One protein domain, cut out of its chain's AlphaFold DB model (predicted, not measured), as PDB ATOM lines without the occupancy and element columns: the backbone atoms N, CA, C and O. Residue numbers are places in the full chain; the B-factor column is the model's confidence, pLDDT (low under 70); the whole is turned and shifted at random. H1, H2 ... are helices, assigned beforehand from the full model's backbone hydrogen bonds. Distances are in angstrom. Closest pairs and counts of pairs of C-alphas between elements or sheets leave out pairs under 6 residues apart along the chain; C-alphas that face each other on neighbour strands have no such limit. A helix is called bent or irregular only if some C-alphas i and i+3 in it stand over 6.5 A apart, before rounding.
ATOM      1  N   LYS A   5     248.507 365.141 275.427       94.25
ATOM      2  CA  LYS A   5     248.578 366.586 275.674       94.25
ATOM      3  C   LYS A   5     248.895 366.866 277.144       94.25
ATOM      4  O   LYS A   5     249.848 367.592 277.416       94.25
ATOM      5  N   GLN A   6     248.173 366.238 278.075       93.94
ATOM      6  CA  GLN A   6     248.449 366.342 279.514       93.94
ATOM      7  C   GLN A   6     249.847 365.833 279.884       93.94
ATOM      8  O   GLN A   6     250.540 366.472 280.667       93.94
ATOM      9  N   LEU A   7     250.302 364.732 279.280       96.44
ATOM     10  CA  LEU A   7     251.648 364.199 279.513       96.44
ATOM     11  C   LEU A   7     252.747 365.173 279.069       96.44
ATOM     12  O   LEU A   7     253.738 365.361 279.777       96.44
ATOM     13  N   LYS A   8     252.576 365.802 277.900       95.94
ATOM     14  CA  LYS A   8     253.504 366.829 277.408       95.94
ATOM     15  C   LYS A   8     253.525 368.041 278.337       95.94
ATOM     16  O   LYS A   8     254.601 368.573 278.603       95.94
ATOM     17  N   GLU A   9     252.360 368.447 278.829       94.19
ATOM     18  CA  GLU A   9     252.225 369.599 279.713       94.19
ATOM     19  C   GLU A   9     252.841 369.347 281.092       94.19
ATOM     20  O   GLU A   9     253.660 370.138 281.550       94.19
ATOM     21  N   LEU A  10     252.569 368.195 281.710       96.25
ATOM     22  CA  LEU A  10     253.180 367.827 282.989       96.25
ATOM     23  C   LEU A  10     254.707 367.771 282.894       96.25
ATOM     24  O   LEU A  10     255.407 368.266 283.777       96.25
ATOM     25  N   ARG A  11     255.238 367.225 281.794       96.38
ATOM     26  CA  ARG A  11     256.682 367.204 281.538       96.38
ATOM     27  C   ARG A  11     257.256 368.610 281.383       96.38
ATOM     28  O   ARG A  11     258.359 368.862 281.857       96.38
ATOM     29  N   ARG A  12     256.534 369.518 280.721       94.19
ATOM     30  CA  ARG A  12     256.941 370.923 280.574       94.19
ATOM     31  C   ARG A  12     257.037 371.616 281.935       94.19
ATOM     32  O   ARG A  12     257.997 372.343 282.158       94.19
ATOM     33  N   LEU A  13     256.070 371.374 282.820       93.38
ATOM     34  CA  LEU A  13     255.996 371.986 284.149       93.38
ATOM     35  C   LEU A  13     257.066 371.444 285.105       93.38
ATOM     36  O   LEU A  13     257.744 372.205 285.784       93.38
ATOM     37  N   THR A  14     257.220 370.122 285.154       94.31
ATOM     38  CA  THR A  14     258.082 369.438 286.136       94.31
ATOM     39  C   THR A  14     259.523 369.272 285.674       94.31
ATOM     40  O   THR A  14     260.406 369.025 286.491       94.31
ATOM     41  N   ASN A  15     259.766 369.349 284.359       93.50
ATOM     42  CA  ASN A  15     261.022 368.963 283.717       93.50
ATOM     43  C   ASN A  15     261.486 367.526 284.064       93.50
ATOM     44  O   ASN A  15     262.664 367.192 283.931       93.50
ATOM     45  N   ALA A  16     260.565 366.664 284.508       94.38
ATOM     46  CA  ALA A  16     260.856 365.291 284.898       94.38
ATOM     47  C   ALA A  16     260.914 364.333 283.691       94.38
ATOM     48  O   ALA A  16     260.601 364.683 282.544       94.38
ATOM     49  N   GLY A  17     261.317 363.085 283.950       95.94
ATOM     50  CA  GLY A  17     261.329 362.024 282.948       95.94
ATOM     51  C   GLY A  17     259.928 361.727 282.402       95.94
ATOM     52  O   GLY A  17     258.925 361.820 283.108       95.94
ATOM     53  N   LEU A  18     259.841 361.327 281.125       96.44
ATOM     54  CA  LEU A  18     258.558 361.000 280.482       96.44
ATOM     55  C   LEU A  18     257.835 359.840 281.191       96.44
ATOM     56  O   LEU A  18     256.610 359.837 281.267       96.44
ATOM     57  N   SER A  19     258.598 358.866 281.698       96.44
ATOM     58  CA  SER A  19     258.056 357.735 282.457       96.44
ATOM     59  C   SER A  19     257.455 358.193 283.783       96.44
ATOM     60  O   SER A  19     256.333 357.807 284.095       96.44
ATOM     61  N   ASP A  20     258.151 359.069 284.510       97.56
ATOM     62  CA  ASP A  20     257.707 359.581 285.811       97.56
ATOM     63  C   ASP A  20     256.433 360.416 285.659       97.56
ATOM     64  O   ASP A  20     255.455 360.197 286.366       97.56
ATOM     65  N   CYS A  21     256.388 361.292 284.647       97.62
ATOM     66  CA  CYS A  21     255.189 362.072 284.329       97.62
ATOM     67  C   CYS A  21     254.005 361.168 283.952       97.62
ATOM     68  O   CYS A  21     252.859 361.440 284.307       97.62
ATOM     69  N   LYS A  22     254.265 360.081 283.213       97.38
ATOM     70  CA  LYS A  22     253.223 359.121 282.841       97.38
ATOM     71  C   LYS A  22     252.690 358.395 284.070       97.38
ATOM     72  O   LYS A  22     251.479 358.228 284.162       97.38
ATOM     73  N   GLN A  23     253.568 357.981 284.982       97.56
ATOM     74  CA  GLN A  23     253.168 357.312 286.216       97.56
ATOM     75  C   GLN A  23     252.355 358.252 287.111       97.56
ATOM     76  O   GLN A  23     251.246 357.897 287.486       97.56
ATOM     77  N   ALA A  24     252.816 359.485 287.328       96.25
ATOM     78  CA  ALA A  24     252.085 360.471 288.122       96.25
ATOM     79  C   ALA A  24     250.684 360.774 287.559       96.25
ATOM     80  O   ALA A  24     249.730 360.917 288.317       96.25
ATOM     81  N   LEU A  25     250.523 360.826 286.229       97.62
ATOM     82  CA  LEU A  25     249.199 360.969 285.609       97.62
ATOM     83  C   LEU A  25     248.328 359.724 285.760       97.62
ATOM     84  O   LEU A  25     247.112 359.865 285.809       97.62
ATOM     85  N   ILE A  26     248.908 358.524 285.805       97.25
ATOM     86  CA  ILE A  26     248.155 357.299 286.106       97.25
ATOM     87  C   ILE A  26     247.671 357.345 287.556       97.25
ATOM     88  O   ILE A  26     246.481 357.162 287.786       97.25
ATOM     89  N   ASP A  27     248.562 357.657 288.497       95.81
ATOM     90  CA  ASP A  27     248.257 357.708 289.933       95.81
ATOM     91  C   ASP A  27     247.242 358.816 290.274       95.81
ATOM     92  O   ASP A  27     246.490 358.710 291.239       95.81
ATOM     93  N   ALA A  28     247.193 359.872 289.460       96.06
ATOM     94  CA  ALA A  28     246.255 360.981 289.583       96.06
ATOM     95  C   ALA A  28     244.961 360.815 288.759       96.06
ATOM     96  O   ALA A  28     244.240 361.798 288.575       96.06
ATOM     97  N   ASP A  29     244.678 359.628 288.208       95.88
ATOM     98  CA  ASP A  29     243.508 359.356 287.351       95.88
ATOM     99  C   ASP A  29     243.377 360.320 286.150       95.88
ATOM    100  O   ASP A  29     242.289 360.731 285.744       95.88
ATOM    101  N   GLY A  30     244.508 360.726 285.571       94.56
ATOM    102  CA  GLY A  30     244.580 361.684 284.466       94.56
ATOM    103  C   GLY A  30     244.359 363.144 284.876       94.56
ATOM    104  O   GLY A  30     244.242 364.017 284.016       94.56
ATOM    105  N   ASN A  31     244.304 363.453 286.172       96.12
ATOM    106  CA  ASN A  31     244.198 364.826 286.649       96.12
ATOM    107  C   ASN A  31     245.577 365.510 286.645       96.12
ATOM    108  O   ASN A  31     246.431 365.228 287.485       96.12
ATOM    109  N   LEU A  32     245.776 366.444 285.708       96.50
ATOM    110  CA  LEU A  32     247.037 367.179 285.554       96.50
ATOM    111  C   LEU A  32     247.435 367.954 286.816       96.50
ATOM    112  O   LEU A  32     248.609 367.959 287.168       96.50
ATOM    113  N   PHE A  33     246.476 368.592 287.491       96.19
ATOM    114  CA  PHE A  33     246.751 369.386 288.685       96.19
ATOM    115  C   PHE A  33     247.267 368.501 289.821       96.19
ATOM    116  O   PHE A  33     248.355 368.740 290.330       96.19
ATOM    117  N   LYS A  34     246.545 367.416 290.135       94.12
ATOM    118  CA  LYS A  34     246.958 366.441 291.158       94.12
ATOM    119  C   LYS A  34     248.322 365.816 290.847       94.12
ATOM    120  O   LYS A  34     249.144 365.659 291.745       94.12
ATOM    121  N   ALA A  35     248.575 365.478 289.580       96.62
ATOM    122  CA  ALA A  35     249.867 364.942 289.163       96.62
ATOM    123  C   ALA A  35     250.996 365.976 289.331       96.62
ATOM    124  O   ALA A  35     252.069 365.642 289.824       96.62
ATOM    125  N   ALA A  36     250.751 367.239 288.971       96.12
ATOM    126  CA  ALA A  36     251.720 368.319 289.132       96.12
ATOM    127  C   ALA A  36     252.031 368.597 290.609       96.12
ATOM    128  O   ALA A  36     253.203 368.673 290.967       96.12
ATOM    129  N   THR A  37     251.020 368.671 291.479       94.31
ATOM    130  CA  THR A  37     251.218 368.884 292.924       94.31
ATOM    131  C   THR A  37     251.956 367.729 293.601       94.31
ATOM    132  O   THR A  37     252.658 367.951 294.578       94.31
ATOM    133  N   ALA A  38     251.835 366.501 293.081       92.44
ATOM    134  CA  ALA A  38     252.570 365.344 293.594       92.44
ATOM    135  C   ALA A  38     254.054 365.323 293.177       92.44
ATOM    136  O   ALA A  38     254.866 364.673 293.833       92.44
ATOM    137  N   MET A  39     254.411 365.996 292.077       95.06
ATOM    138  CA  MET A  39     255.769 365.980 291.516       95.06
ATOM    139  C   MET A  39     256.569 367.255 291.794       95.06
ATOM    140  O   MET A  39     257.799 367.216 291.813       95.06
ATOM    141  N   LEU A  40     255.895 368.392 291.931       93.94
ATOM    142  CA  LEU A  40     256.539 369.678 292.153       93.94
ATOM    143  C   LEU A  40     256.827 369.898 293.635       93.94
ATOM    144  O   LEU A  40     256.110 369.431 294.515       93.94
ATOM    145  N   THR A  41     257.871 370.676 293.891       88.44
ATOM    146  CA  THR A  41     258.026 371.382 295.159       88.44
ATOM    147  C   THR A  41     257.475 372.790 295.005       88.44
ATOM    148  O   THR A  41     257.344 373.319 293.897       88.44
ATOM    149  N   GLU A  42     257.213 373.444 296.124       86.31
ATOM    150  CA  GLU A  42     256.793 374.836 296.109       86.31
ATOM    151  C   GLU A  42     257.817 375.777 295.471       86.31
ATOM    152  O   GLU A  42     257.441 376.661 294.706       86.31
ATOM    153  N   GLU A  43     259.110 375.581 295.745       87.25
ATOM    154  CA  GLU A  43     260.182 376.361 295.113       87.25
ATOM    155  C   GLU A  43     260.038 376.318 293.584       87.25
ATOM    156  O   GLU A  43     260.101 377.349 292.918       87.25
ATOM    157  N   LYS A  44     259.721 375.139 293.034       92.06
ATOM    158  CA  LYS A  44     259.470 374.965 291.602       92.06
ATOM    159  C   LYS A  44     258.171 375.606 291.131       92.06
ATOM    160  O   LYS A  44     258.157 376.174 290.041       92.06
ATOM    161  N   ALA A  45     257.106 375.583 291.927       92.50
ATOM    162  CA  ALA A  45     255.883 376.315 291.599       92.50
ATOM    163  C   ALA A  45     256.117 377.841 291.551       92.50
ATOM    164  O   ALA A  45     255.658 378.503 290.619       92.50
ATOM    165  N   LEU A  46     256.896 378.396 292.486       89.50
ATOM    166  CA  LEU A  46     257.263 379.817 292.499       89.50
ATOM    167  C   LEU A  46     258.163 380.194 291.311       89.50
ATOM    168  O   LEU A  46     257.930 381.222 290.671       89.50
ATOM    169  N   GLU A  47     259.145 379.355 290.959       92.19
ATOM    170  CA  GLU A  47     259.961 379.533 289.746       92.19
ATOM    171  C   GLU A  47     259.089 379.557 288.475       92.19
ATOM    172  O   GLU A  47     259.273 380.413 287.600       92.19
ATOM    173  N   LEU A  48     258.104 378.652 288.376       94.00
ATOM    174  CA  LEU A  48     257.148 378.621 287.265       94.00
ATOM    175  C   LEU A  48     256.332 379.916 287.198       94.00
ATOM    176  O   LEU A  48     256.228 380.511 286.124       94.00
ATOM    177  N   GLN A  49     255.811 380.395 288.331       94.62
ATOM    178  CA  GLN A  49     255.039 381.639 288.387       94.62
ATOM    179  C   GLN A  49     255.876 382.848 287.956       94.62
ATOM    180  O   GLN A  49     255.413 383.685 287.176       94.62
ATOM    181  N   GLN A  50     257.128 382.935 288.406       90.81
ATOM    182  CA  GLN A  50     258.048 383.990 287.977       90.81
ATOM    183  C   GLN A  50     258.298 383.935 286.467       90.81
ATOM    184  O   GLN A  50     258.217 384.964 285.792       90.81
ATOM    185  N   SER A  51     258.533 382.742 285.917       91.56
ATOM    186  CA  SER A  51     258.710 382.533 284.476       91.56
ATOM    187  C   SER A  51     257.482 382.978 283.670       91.56
ATOM    188  O   SER A  51     257.612 383.710 282.682       91.56
ATOM    189  N   VAL A  52     256.277 382.619 284.129       91.75
ATOM    190  CA  VAL A  52     255.004 383.054 283.534       91.75
ATOM    191  C   VAL A  52     254.865 384.575 283.593       91.75
ATOM    192  O   VAL A  52     254.584 385.201 282.571       91.75
ATOM    193  N   ARG A  53     255.143 385.209 284.741       88.62
ATOM    194  CA  ARG A  53     255.090 386.675 284.882       88.62
ATOM    195  C   ARG A  53     256.046 387.383 283.924       88.62
ATOM    196  O   ARG A  53     255.647 388.355 283.281       88.62
ATOM    197  N   VAL A  54     257.279 386.895 283.790       88.69
ATOM    198  CA  VAL A  54     258.276 387.459 282.864       88.69
ATOM    199  C   VAL A  54     257.811 387.336 281.414       88.69
ATOM    200  O   VAL A  54     257.828 388.325 280.679       88.69
ATOM    201  N   ARG A  55     257.324 386.158 281.006       90.31
ATOM    202  CA  ARG A  55     256.774 385.953 279.657       90.31
ATOM    203  C   ARG A  55     255.560 386.839 279.384       90.31
ATOM    204  O   ARG A  55     255.457 387.402 278.300       90.31
ATOM    205  N   ARG A  56     254.671 387.012 280.366       87.81
ATOM    206  CA  ARG A  56     253.506 387.902 280.267       87.81
ATOM    207  C   ARG A  56     253.931 389.354 280.033       87.81
ATOM    208  O   ARG A  56     253.367 390.014 279.168       87.81
ATOM    209  N   MET A  57     254.949 389.836 280.751       86.62
ATOM    210  CA  MET A  57     255.494 391.192 280.569       86.62
ATOM    211  C   MET A  57     256.138 391.399 279.193       86.62
ATOM    212  O   MET A  57     256.065 392.497 278.648       86.62
ATOM    213  N   ALA A  58     256.729 390.354 278.608       85.62
ATOM    214  CA  ALA A  58     257.261 390.403 277.244       85.62
ATOM    215  C   ALA A  58     256.160 390.516 276.162       85.62
ATOM    216  O   ALA A  58     256.450 390.867 275.015       85.62
ATOM    217  N   GLY A  59     254.896 390.268 276.524       79.19
ATOM    218  CA  GLY A  59     253.725 390.492 275.680       79.19
ATOM    219  C   GLY A  59     253.655 389.563 274.467       79.19
ATOM    220  O   GLY A  59     254.055 388.405 274.519       79.19
ATOM    221  N   GLN A  60     253.131 390.070 273.350       75.50
ATOM    222  CA  GLN A  60     252.967 389.296 272.107       75.50
ATOM    223  C   GLN A  60     254.270 389.110 271.313       75.50
ATOM    224  O   GLN A  60     254.280 388.437 270.287       75.50
ATOM    225  N   SER A  61     255.378 389.690 271.777       74.94
ATOM    226  CA  SER A  61     256.673 389.645 271.089       74.94
ATOM    227  C   SER A  61     257.390 388.293 271.221       74.94
ATOM    228  O   SER A  61     258.443 388.097 270.617       74.94
ATOM    229  N   ILE A  62     256.850 387.361 272.015       80.50
ATOM    230  CA  ILE A  62     257.404 386.017 272.217       80.50
ATOM    231  C   ILE A  62     256.649 384.966 271.398       80.50
ATOM    232  O   ILE A  62     255.449 385.070 271.170       80.50
ATOM    233  N   LYS A  63     257.374 383.919 270.984       76.44
ATOM    234  CA  LYS A  63     256.880 382.848 270.102       76.44
ATOM    235  C   LYS A  63     255.698 382.053 270.687       76.44
ATOM    236  O   LYS A  63     254.924 381.514 269.910       76.44
ATOM    237  N   ASP A  64     255.553 382.038 272.014       79.38
ATOM    238  CA  ASP A  64     254.468 381.376 272.751       79.38
ATOM    239  C   ASP A  64     253.963 382.295 273.889       79.38
ATOM    240  O   ASP A  64     254.473 382.232 275.021       79.38
ATOM    241  N   PRO A  65     253.008 383.205 273.608       84.62
ATOM    242  CA  PRO A  65     252.463 384.102 274.622       84.62
ATOM    243  C   PRO A  65     251.788 383.310 275.746       84.62
ATOM    244  O   PRO A  65     251.241 382.230 275.529       84.62
ATOM    245  N   VAL A  66     251.850 383.850 276.964       90.06
ATOM    246  CA  VAL A  66     251.157 383.269 278.123       90.06
ATOM    247  C   VAL A  66     249.655 383.324 277.873       90.06
ATOM    248  O   VAL A  66     249.112 384.383 277.555       90.06
ATOM    249  N   THR A  67     249.000 382.176 278.010       91.38
ATOM    250  CA  THR A  67     247.537 382.072 277.958       91.38
ATOM    251  C   THR A  67     246.945 382.329 279.340       91.38
ATOM    252  O   THR A  67     247.637 382.159 280.347       91.38
ATOM    253  N   LYS A  68     245.668 382.722 279.405       90.88
ATOM    254  CA  LYS A  68     245.004 382.938 280.695       90.88
ATOM    255  C   LYS A  68     244.896 381.628 281.478       90.88
ATOM    256  O   LYS A  68     245.132 381.607 282.675       90.88
ATOM    257  N   GLU A  69     244.664 380.526 280.773       92.19
ATOM    258  CA  GLU A  69     244.602 379.185 281.345       92.19
ATOM    259  C   GLU A  69     245.945 378.736 281.945       92.19
ATOM    260  O   GLU A  69     245.956 378.083 282.984       92.19
ATOM    261  N   GLU A  70     247.080 379.077 281.317       92.56
ATOM    262  CA  GLU A  70     248.416 378.797 281.874       92.56
ATOM    263  C   GLU A  70     248.673 379.620 283.143       92.56
ATOM    264  O   GLU A  70     249.192 379.085 284.120       92.56
ATOM    265  N   GLU A  71     248.311 380.905 283.128       92.44
ATOM    266  CA  GLU A  71     248.442 381.790 284.288       92.44
ATOM    267  C   GLU A  71     247.605 381.286 285.469       92.44
ATOM    268  O   GLU A  71     248.161 381.034 286.537       92.44
ATOM    269  N   ASP A  72     246.312 381.042 285.250       92.31
ATOM    270  CA  ASP A  72     245.390 380.578 286.290       92.31
ATOM    271  C   ASP A  72     245.816 379.213 286.857       92.31
ATOM    272  O   ASP A  72     245.704 378.969 288.058       92.31
ATOM    273  N   PHE A  73     246.352 378.320 286.017       95.12
ATOM    274  CA  PHE A  73     246.854 377.021 286.468       95.12
ATOM    275  C   PHE A  73     248.092 377.149 287.366       95.12
ATOM    276  O   PHE A  73     248.194 376.452 288.378       95.12
ATOM    277  N   VAL A  74     249.047 378.010 287.005       94.44
ATOM    278  CA  VAL A  74     250.270 378.206 287.798       94.44
ATOM    279  C   VAL A  74     249.974 378.951 289.098       94.44
ATOM    280  O   VAL A  74     250.526 378.578 290.133       94.44
ATOM    281  N   ASP A  75     249.071 379.932 289.078       89.81
ATOM    282  CA  ASP A  75     248.603 380.595 290.297       89.81
ATOM    283  C   ASP A  75     247.923 379.584 291.238       89.81
ATOM    284  O   ASP A  75     248.302 379.492 292.404       89.81
ATOM    285  N   ALA A  76     247.053 378.708 290.719       92.31
ATOM    286  CA  ALA A  76     246.436 377.645 291.516       92.31
ATOM    287  C   ALA A  76     247.454 376.647 292.109       92.31
ATOM    288  O   ALA A  76     247.236 376.120 293.203       92.31
ATOM    289  N   LEU A  77     248.564 376.361 291.414       93.06
ATOM    290  CA  LEU A  77     249.640 375.520 291.957       93.06
ATOM    291  C   LEU A  77     250.338 376.194 293.139       93.06
ATOM    292  O   LEU A  77     250.575 375.547 294.158       93.06
ATOM    293  N   VAL A  78     250.670 377.480 293.007       90.31
ATOM    294  CA  VAL A  78     251.290 378.252 294.089       90.31
ATOM    295  C   VAL A  78     250.347 378.329 295.287       90.31
ATOM    296  O   VAL A  78     250.768 378.012 296.397       90.31
ATOM    297  N   ASP A  79     249.070 378.632 295.059       83.69
ATOM    298  CA  ASP A  79     248.054 378.674 296.112       83.69
ATOM    299  C   ASP A  79     247.925 377.329 296.831       83.69
ATOM    300  O   ASP A  79     247.813 377.299 298.053       83.69
ATOM    301  N   HIS A  80     248.006 376.203 296.113       87.69
ATOM    302  CA  HIS A  80     248.000 374.877 296.731       87.69
ATOM    303  C   HIS A  80     249.186 374.665 297.673       87.69
ATOM    304  O   HIS A  80     248.997 374.221 298.807       87.69
ATOM    305  N   PHE A  81     250.405 374.983 297.234       85.25
ATOM    306  CA  PHE A  81     251.585 374.830 298.085       85.25
ATOM    307  C   PHE A  81     251.580 375.812 299.263       85.25
ATOM    308  O   PHE A  81     251.955 375.433 300.369       85.25
ATOM    309  N   ILE A  82     251.086 377.038 299.074       78.06
ATOM    310  CA  ILE A  82     250.887 377.993 300.172       78.06
ATOM    311  C   ILE A  82     249.823 377.478 301.147       78.06
ATOM    312  O   ILE A  82     250.030 377.539 302.355       78.06
ATOM    313  N   ALA A  83     248.718 376.915 300.662       71.94
ATOM    314  CA  ALA A  83     247.684 376.345 301.520       71.94
ATOM    315  C   ALA A  83     248.222 375.178 302.363       71.94
ATOM    316  O   ALA A  83     247.875 375.060 303.535       71.94
ATOM    317  N   GLN A  84     249.133 374.361 301.818       75.19
ATOM    318  CA  GLN A  84     249.832 373.323 302.590       75.19
ATOM    319  C   GLN A  84     250.738 373.895 303.691       75.19
ATOM    320  O   GLN A  84     251.016 373.209 304.673       75.19
ATOM    321  N   ARG A  85     251.199 375.143 303.551       70.94
ATOM    322  CA  ARG A  85     251.989 375.843 304.573       70.94
ATOM    323  C   ARG A  85     251.147 376.416 305.707       70.94
ATOM    324  O   ARG A  85     251.719 376.871 306.699       70.94
ATOM    325  N   THR A  86     249.828 376.461 305.559       70.19
ATOM    326  CA  THR A  86     248.928 377.009 306.570       70.19
ATOM    327  C   THR A  86     248.110 375.894 307.184       70.19
ATOM    328  O   THR A  86     247.332 375.243 306.493       70.19
TER     329      THR A  86
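AT A GLANCE: This is residues 5 to 86 of the 240 residues of the protein "Elongation factor Ts" of Bremerella volcania (UniProt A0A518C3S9). Two parts make this model: a cluster of three short helices, H1, H2 and H3, whose centres make a triangle, and a longer helical hairpin of H4 and H5. The cluster packs on the hairpin through H3, which touches H5, and H2 is apart from both hairpin helices. The printed part has 82 residues with five named helices, H1 to H5 in order, and no named strand; the class is all helix. It is compact, with a radius of gyration of the C-alphas of 12.9 A, and only just flat, spanning 37 by 32 by 18 A.

HOW THE PARTS SIT: H1, residues 5 to 14, touches H2, residues 18 to 27; their closest C-alphas, of Arg 11 and Cys 21, are 6.0 A apart, and the lines are only just about perpendicular, at 71 degrees. H3, residues 32 to 39, is the hub, touching three other helices. It touches H1, the closest C-alphas being those of Gln 6 and Leu 32 at 6.3 A, the same way at a shallow tilt of 33 degrees, only just short of steep. It touches H2, with the C-alphas of Ala 24 and Ala 35 closest at 5.1 A, opposite ways at a steep tilt of 68 degrees, only just short of about perpendicular. H4, residues 42 to 61, and H5, residues 68 to 84, touch and form a helical hairpin, opposite ways at a shallow tilt of 21 degrees; their closest C-alphas, of Glu 42 and Phe 81, are 5.6 A apart. H3 touches H5, with the C-alphas of Thr 37 and Leu 77 closest at 6.9 A, the same way at a steep tilt of 44 degrees. H1 and H4 are close but not clearly touching, the C-alphas of Leu 13 and Leu 48 being 7.4 A apart. H3 and H4 are apart, as are H1 and H5. Every O i to N i+4 pair is within hydrogen-bond range in H1, H2, H3 and H5, and 14 of 16 are in H4.

IN THESE COORDINATES: H1 begins at C-alpha 5, (248.578, 366.586, 275.674). H1 and H2 each measure 14.4 A from first to last C-alpha, and H3 measures 10.6 A. H4 measures 29.1 A from C-alpha 42, (256.793, 374.836, 296.109); it has a kink of 35 degrees near residue 55 and is irregular, with C-alphas 57 and 60 9.0 A apart. H5 measures 24.4 A and ends at C-alpha 84, (249.832, 373.323, 302.590).

THE WHOLE: The two C-alphas farthest apart, of Ser 61 and Thr 86, are 38.5 A apart. The printed part has no cut. The links from H1 to H2, H2 to H3 and H3 to H4 are tight, and that from H4 to H5 is short. The mean pLDDT of the printed part is 90.6, and no printed residue is under 70.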